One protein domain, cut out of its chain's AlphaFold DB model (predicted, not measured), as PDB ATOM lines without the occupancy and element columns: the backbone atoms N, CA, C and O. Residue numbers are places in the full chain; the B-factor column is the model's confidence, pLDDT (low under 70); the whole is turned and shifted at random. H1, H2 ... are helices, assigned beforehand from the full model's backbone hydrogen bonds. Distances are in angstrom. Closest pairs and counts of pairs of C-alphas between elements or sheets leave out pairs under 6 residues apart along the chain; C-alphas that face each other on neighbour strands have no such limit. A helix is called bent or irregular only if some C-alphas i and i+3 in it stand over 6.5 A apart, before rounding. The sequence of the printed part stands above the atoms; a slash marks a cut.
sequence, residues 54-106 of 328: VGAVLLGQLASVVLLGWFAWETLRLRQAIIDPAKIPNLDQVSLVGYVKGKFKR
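AT A GLANCE: This is residues 54 to 106 of the 328 residues of an uncharacterized protein of Limnothrix rosea IAM M-220 (UniProt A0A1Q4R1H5). One long helix, H1, makes the long arm of an open L, and a long link leads from its last turn to a short second helix, H2, which points away from H1 as the other arm. The two helices do not pack on each other, and much of both arms sticks out: residues 54 to 73 and residues 95 to 106 stand free. The printed part has 53 residues with two named helices, H1 then H2 along the chain, and no named strand; its class is all helix. It is extended, with a radius of gyration of the C-alphas of 15.8 A, and flat, spanning 47 by 35 by 10 A.

IN THESE COORDINATES: H1, residues 55 to 83, measures 41.8 A from its first C-alpha, Gly 55 at (248.370, 162.977, 250.134), to its last, Ile 83 at (210.787, 163.138, 231.917). H2, residues 96 to 104, measures 12.8 A and ends with C-alpha 104 at (215.199, 149.017, 260.856).

HOW THE PARTS SIT: H1 and H2 are apart, with no C-alpha of the one within 8 A of the other. The 12 residues between them, 84 to 95, form a long link. In both helices every O i to N i+4 pair is within hydrogen-bond range, and neither is bent.

THE WHOLE: The two C-alphas farthest apart are those of Val 54 and Ala 86, at 48.9 A. The C-alphas of Val 54 and Arg 106, the first and last printed, are 44.3 A apart. The printed part has no cut. Its mean pLDDT is 71.4, with H1 at 80 and H2 at 65; residues 54 to 55, 84 to 100 and 102 to 106 are under 70.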
ATOM      1  N   VAL A  54     250.395 165.192 253.119       66.94
ATOM      2  CA  VAL A  54     250.069 165.943 251.891       66.94
ATOM      3  C   VAL A  54     249.152 165.152 250.949       66.94
ATOM      4  O   VAL A  54     248.324 165.734 250.251       66.94
ATOM      5  N   GLY A  55     249.220 163.819 250.969       66.38
ATOM      6  CA  GLY A  55     248.370 162.977 250.134       66.38
ATOM      7  C   GLY A  55     246.879 163.102 250.472       66.38
ATOM      8  O   GLY A  55     246.036 162.971 249.585       66.38
ATOM      9  N   ALA A  56     246.537 163.419 251.727       70.81
ATOM     10  CA  ALA A  56     245.149 163.597 252.152       70.81
ATOM     11  C   ALA A  56     244.452 164.754 251.415       70.81
ATOM     12  O   ALA A  56     243.248 164.689 251.178       70.81
ATOM     13  N   VAL A  57     245.202 165.782 250.999       72.94
ATOM     14  CA  VAL A  57     244.662 166.915 250.228       72.94
ATOM     15  C   VAL A  57     244.259 166.473 248.821       72.94
ATOM     16  O   VAL A  57     243.143 166.759 248.392       72.94
ATOM     17  N   LEU A  58     245.110 165.708 248.131       75.56
ATOM     18  CA  LEU A  58     244.770 165.152 246.816       75.56
ATOM     19  C   LEU A  58     243.607 164.154 246.910       75.56
ATOM     20  O   LEU A  58     242.778 164.081 246.004       75.56
ATOM     21  N   LEU A  59     243.494 163.422 248.020       76.31
ATOM     22  CA  LEU A  59     242.354 162.543 248.273       76.31
ATOM     23  C   LEU A  59     241.062 163.327 248.520       76.31
ATOM     24  O   LEU A  59     240.015 162.910 248.042       76.31
ATOM     25  N   GLY A  60     241.120 164.465 249.215       78.50
ATOM     26  CA  GLY A  60     239.978 165.371 249.355       78.50
ATOM     27  C   GLY A  60     239.502 165.908 248.001       78.50
ATOM     28  O   GLY A  60     238.300 165.958 247.746       78.50
ATOM     29  N   GLN A  61     240.438 166.223 247.103       79.62
ATOM     30  CA  GLN A  61     240.131 166.649 245.734       79.62
ATOM     31  C   GLN A  61     239.503 165.518 244.916       79.62
ATOM     32  O   GLN A  61     238.446 165.705 244.319       79.62
ATOM     33  N   LEU A  62     240.086 164.318 244.943       78.31
ATOM     34  CA  LEU A  62     239.518 163.156 244.260       78.31
ATOM     35  C   LEU A  62     238.137 162.789 244.827       78.31
ATOM     36  O   LEU A  62     237.212 162.516 244.068       78.31
ATOM     37  N   ALA A  63     237.974 162.828 246.150       77.12
ATOM     38  CA  ALA A  63     236.697 162.591 246.810       77.12
ATOM     39  C   ALA A  63     235.655 163.627 246.380       77.12
ATOM     40  O   ALA A  63     234.530 163.251 246.074       77.12
ATOM     41  N   SER A  64     236.029 164.906 246.280       71.69
ATOM     42  CA  SER A  64     235.149 165.950 245.750       71.69
ATOM     43  C   SER A  64     234.699 165.632 244.322       71.69
ATOM     44  O   SER A  64     233.501 165.664 244.054       71.69
ATOM     45  N   VAL A  65     235.615 165.230 243.436       82.00
ATOM     46  CA  VAL A  65     235.289 164.857 242.047       82.00
ATOM     47  C   VAL A  65     234.376 163.628 241.989       82.00
ATOM     48  O   VAL A  65     233.409 163.619 241.230       82.00
ATOM     49  N   VAL A  66     234.624 162.606 242.813       82.19
ATOM     50  CA  VAL A  66     233.788 161.393 242.875       82.19
ATOM     51  C   VAL A  66     232.396 161.700 243.428       82.19
ATOM     52  O   VAL A  66     231.409 161.248 242.849       82.19
ATOM     53  N   LEU A  67     232.285 162.491 244.504       80.56
ATOM     54  CA  LEU A  67     230.988 162.940 245.021       80.56
ATOM     55  C   LEU A  67     230.240 163.768 243.980       80.56
ATOM     56  O   LEU A  67     229.031 163.612 243.847       80.56
ATOM     57  N   LEU A  68     230.944 164.617 243.230       84.38
ATOM     58  CA  LEU A  68     230.339 165.433 242.187       84.38
ATOM     59  C   LEU A  68     229.856 164.573 241.014       84.38
ATOM     60  O   LEU A  68     228.749 164.785 240.531       84.38
ATOM     61  N   GLY A  69     230.625 163.561 240.607       86.06
ATOM     62  CA  GLY A  69     230.213 162.584 239.599       86.06
ATOM     63  C   GLY A  69     229.006 161.755 240.045       86.06
ATOM     64  O   GLY A  69     228.049 161.607 239.287       86.06
ATOM     65  N   TRP A  70     229.000 161.278 241.293       85.19
ATOM     66  CA  TRP A  70     227.857 160.565 241.872       85.19
ATOM     67  C   TRP A  70     226.617 161.459 241.965       85.19
ATOM     68  O   TRP A  70     225.520 161.053 241.590       85.19
ATOM     69  N   PHE A  71     226.788 162.700 242.415       82.69
ATOM     70  CA  PHE A  71     225.714 163.683 242.502       82.69
ATOM     71  C   PHE A  71     225.175 164.073 241.122       82.69
ATOM     72  O   PHE A  71     223.962 164.198 240.948       82.69
ATOM     73  N   ALA A  72     226.046 164.218 240.122       84.12
ATOM     74  CA  ALA A  72     225.654 164.460 238.737       84.12
ATOM     75  C   ALA A  72     224.859 163.277 238.177       84.12
ATOM     76  O   ALA A  72     223.831 163.480 237.532       84.12
ATOM     77  N   TRP A  73     225.281 162.048 238.481       85.19
ATOM     78  CA  TRP A  73     224.558 160.842 238.098       85.19
ATOM     79  C   TRP A  73     223.176 160.756 238.756       85.19
ATOM     80  O   TRP A  73     222.184 160.514 238.070       85.19
ATOM     81  N   GLU A  74     223.079 161.027 240.058       83.38
ATOM     82  CA  GLU A  74     221.799 161.065 240.772       83.38
ATOM     83  C   GLU A  74     220.892 162.168 240.203       83.38
ATOM     84  O   GLU A  74     219.724 161.932 239.910       83.38
ATOM     85  N   THR A  75     221.444 163.348 239.912       86.19
ATOM     86  CA  THR A  75     220.709 164.459 239.287       86.19
ATOM     87  C   THR A  75     220.202 164.098 237.887       86.19
ATOM     88  O   THR A  75     219.060 164.412 237.548       86.19
ATOM     89  N   LEU A  76     221.011 163.415 237.073       85.62
ATOM     90  CA  LEU A  76     220.598 162.904 235.762       85.62
ATOM     91  C   LEU A  76     219.494 161.859 235.894       85.62
ATOM     92  O   LEU A  76     218.522 161.904 235.143       85.62
ATOM     93  N   ARG A  77     219.594 160.970 236.884       80.75
ATOM     94  CA  ARG A  77     218.564 159.973 237.176       80.75
ATOM     95  C   ARG A  77     217.249 160.621 237.601       80.75
ATOM     96  O   ARG A  77     216.195 160.199 237.138       80.75
ATOM     97  N   LEU A  78     217.297 161.659 238.437       79.81
ATOM     98  CA  LEU A  78     216.114 162.430 238.829       79.81
ATOM     99  C   LEU A  78     215.508 163.159 237.625       79.81
ATOM    100  O   LEU A  78     214.293 163.156 237.459       79.81
ATOM    101  N   ARG A  79     216.335 163.735 236.745       83.94
ATOM    102  CA  ARG A  79     215.848 164.371 235.511       83.94
ATOM    103  C   ARG A  79     215.197 163.363 234.568       83.94
ATOM    104  O   ARG A  79     214.116 163.635 234.060       83.94
ATOM    105  N   GLN A  80     215.795 162.188 234.389       76.19
ATOM    106  CA  GLN A  80     215.188 161.090 233.629       76.19
ATOM    107  C   GLN A  80     213.882 160.612 234.278       76.19
ATOM    108  O   GLN A  80     212.920 160.327 233.572       76.19
ATOM    109  N   ALA A  81     213.811 160.597 235.612       76.94
ATOM    110  CA  ALA A  81     212.609 160.215 236.340       76.94
ATOM    111  C   ALA A  81     211.443 161.204 236.177       76.94
ATOM    112  O   ALA A  81     210.282 160.800 236.211       76.94
ATOM    113  N   ILE A  82     211.751 162.493 236.005       77.69
ATOM    114  CA  ILE A  82     210.761 163.549 235.767       77.69
ATOM    115  C   ILE A  82     210.263 163.522 234.312       77.69
ATOM    116  O   ILE A  82     209.093 163.804 234.073       77.69
ATOM    117  N   ILE A  83     211.128 163.174 233.351       80.25
ATOM    118  CA  ILE A  83     210.787 163.138 231.917       80.25
ATOM    119  C   ILE A  83     209.946 161.900 231.565       80.25
ATOM    120  O   ILE A  83     208.969 162.032 230.838       80.25
ATOM    121  N   ASP A  84     210.270 160.725 232.119       66.38
ATOM    122  CA  ASP A  84     209.558 159.465 231.846       66.38
ATOM    123  C   ASP A  84     209.093 158.768 233.144       66.38
ATOM    124  O   ASP A  84     209.632 157.724 233.539       66.38
ATOM    125  N   PRO A  85     208.039 159.276 233.815       64.38
ATOM    126  CA  PRO A  85     207.538 158.691 235.064       64.38
ATOM    127  C   PRO A  85     206.938 157.283 234.885       64.38
ATOM    128  O   PRO A  85     206.748 156.563 235.862       64.38
ATOM    129  N   ALA A  86     206.654 156.864 233.645       66.94
ATOM    130  CA  ALA A  86     206.038 155.574 233.325       66.94
ATOM    131  C   ALA A  86     207.040 154.416 233.139       66.94
ATOM    132  O   ALA A  86     206.623 153.258 233.087       66.94
ATOM    133  N   LYS A  87     208.350 154.694 233.029       61.19
ATOM    134  CA  LYS A  87     209.374 153.684 232.685       61.19
ATOM    135  C   LYS A  87     210.291 153.274 233.839       61.19
ATOM    136  O   LYS A  87     211.161 152.426 233.648       61.19
ATOM    137  N   ILE A  88     210.104 153.839 235.031       57.09
ATOM    138  CA  ILE A  88     210.937 153.539 236.197       57.09
ATOM    139  C   ILE A  88     210.319 152.361 236.961       57.09
ATOM    140  O   ILE A  88     209.264 152.524 237.581       57.09
ATOM    141  N   PRO A  89     210.947 151.173 236.986       55.78
ATOM    142  CA  PRO A  89     210.536 150.139 237.919       55.78
ATOM    143  C   PRO A  89     210.856 150.635 239.333       55.78
ATOM    144  O   PRO A  89     212.019 150.782 239.686       55.78
ATOM    145  N   ASN A  90     209.811 150.925 240.113       50.78
ATOM    146  CA  ASN A  90     209.826 151.151 241.561       50.78
ATOM    147  C   ASN A  90     211.026 151.962 242.099       50.78
ATOM    148  O   ASN A  90     212.066 151.408 242.460       50.78
ATOM    149  N   LEU A  91     210.808 153.267 242.303       56.19
ATOM    150  CA  LEU A  91     211.670 154.192 243.068       56.19
ATOM    151  C   LEU A  91     212.103 153.659 244.458       56.19
ATOM    152  O   LEU A  91     213.030 154.183 245.073       56.19
ATOM    153  N   ASP A  92     211.466 152.591 244.936       56.03
ATOM    154  CA  ASP A  92     211.762 151.896 246.185       56.03
ATOM    155  C   ASP A  92     213.105 151.131 246.174       56.03
ATOM    156  O   ASP A  92     213.723 150.949 247.220       56.03
ATOM    157  N   GLN A  93     213.621 150.721 245.004       55.88
ATOM    158  CA  GLN A  93     214.906 149.996 244.918       55.88
ATOM    159  C   GLN A  93     216.137 150.910 244.912       55.88
ATOM    160  O   GLN A  93     217.264 150.439 245.056       55.88
ATOM    161  N   VAL A  94     215.937 152.213 244.721       58.06
ATOM    162  CA  VAL A  94     217.023 153.166 244.439       58.06
ATOM    163  C   VAL A  94     217.120 154.265 245.483       58.06
ATOM    164  O   VAL A  94     218.145 154.931 245.590       58.06
ATOM    165  N   SER A  95     216.099 154.393 246.329       56.31
ATOM    166  CA  SER A  95     216.201 155.187 247.536       56.31
ATOM    167  C   SER A  95     217.003 154.415 248.583       56.31
ATOM    168  O   SER A  95     216.504 153.489 249.228       56.31
ATOM    169  N   LEU A  96     218.249 154.837 248.809       58.34
ATOM    170  CA  LEU A  96     219.069 154.418 249.954       58.34
ATOM    171  C   LEU A  96     218.276 154.513 251.279       58.34
ATOM    172  O   LEU A  96     218.464 153.716 252.199       58.34
ATOM    173  N   VAL A  97     217.324 155.452 251.346       65.56
ATOM    174  CA  VAL A  97     216.400 155.652 252.469       65.56
ATOM    175  C   VAL A  97     215.431 154.475 252.634       65.56
ATOM    176  O   VAL A  97     215.210 154.046 253.765       65.56
ATOM    177  N   GLY A  98     214.905 153.896 251.547       63.06
ATOM    178  CA  GLY A  98     214.040 152.706 251.579       63.06
ATOM    179  C   GLY A  98     214.770 151.462 252.096       63.06
ATOM    180  O   GLY A  98     214.272 150.758 252.980       63.06
ATOM    181  N   TYR A  99     216.016 151.261 251.657       64.44
ATOM    182  CA  TYR A  99     216.879 150.169 252.123       64.44
ATOM    183  C   TYR A  99     217.207 150.269 253.623       64.44
ATOM    184  O   TYR A  99     217.136 149.280 254.360       64.44
ATOM    185  N   VAL A 100     217.510 151.477 254.110       69.62
ATOM    186  CA  VAL A 100     217.789 151.721 255.534       69.62
ATOM    187  C   VAL A 100     216.514 151.599 256.381       69.62
ATOM    188  O   VAL A 100     216.544 151.002 257.460       69.62
ATOM    189  N   LYS A 101     215.360 152.059 255.877       70.19
ATOM    190  CA  LYS A 101     214.055 151.926 256.553       70.19
ATOM    191  C   LYS A 101     213.614 150.461 256.674       70.19
ATOM    192  O   LYS A 101     213.081 150.071 257.714       70.19
ATOM    193  N   GLY A 102     213.867 149.641 255.650       65.06
ATOM    194  CA  GLY A 102     213.537 148.211 255.634       65.06
ATOM    195  C   GLY A 102     214.368 147.383 256.617       65.06
ATOM    196  O   GLY A 102     213.849 146.464 257.252       65.06
ATOM    197  N   LYS A 103     215.639 147.748 256.830       64.50
ATOM    198  CA  LYS A 103     216.502 147.075 257.815       64.50
ATOM    199  C   LYS A 103     216.167 147.420 259.262       64.50
ATOM    200  O   LYS A 103     216.376 146.585 260.140       64.50
ATOM    201  N   PHE A 104     215.587 148.591 259.510       65.69
ATOM    202  CA  PHE A 104     215.199 149.017 260.856       65.69
ATOM    203  C   PHE A 104     213.826 148.481 261.306       65.69
ATOM    204  O   PHE A 104     213.509 148.508 262.490       65.69
ATOM    205  N   LYS A 105     213.012 147.947 260.384       61.97
ATOM    206  CA  LYS A 105     211.688 147.359 260.675       61.97
ATOM    207  C   LYS A 105     211.682 145.829 260.797       61.97
ATOM    208  O   LYS A 105     210.621 145.209 260.739       61.97
ATOM    209  N   ARG A 106     212.842 145.193 260.998       54.62
ATOM    210  CA  ARG A 106     212.921 143.745 261.238       54.62
ATOM    211  C   ARG A 106     212.478 143.422 262.670       54.62
ATOM    212  O   ARG A 106     213.294 143.319 263.577       54.62
TER     213      ARG A 106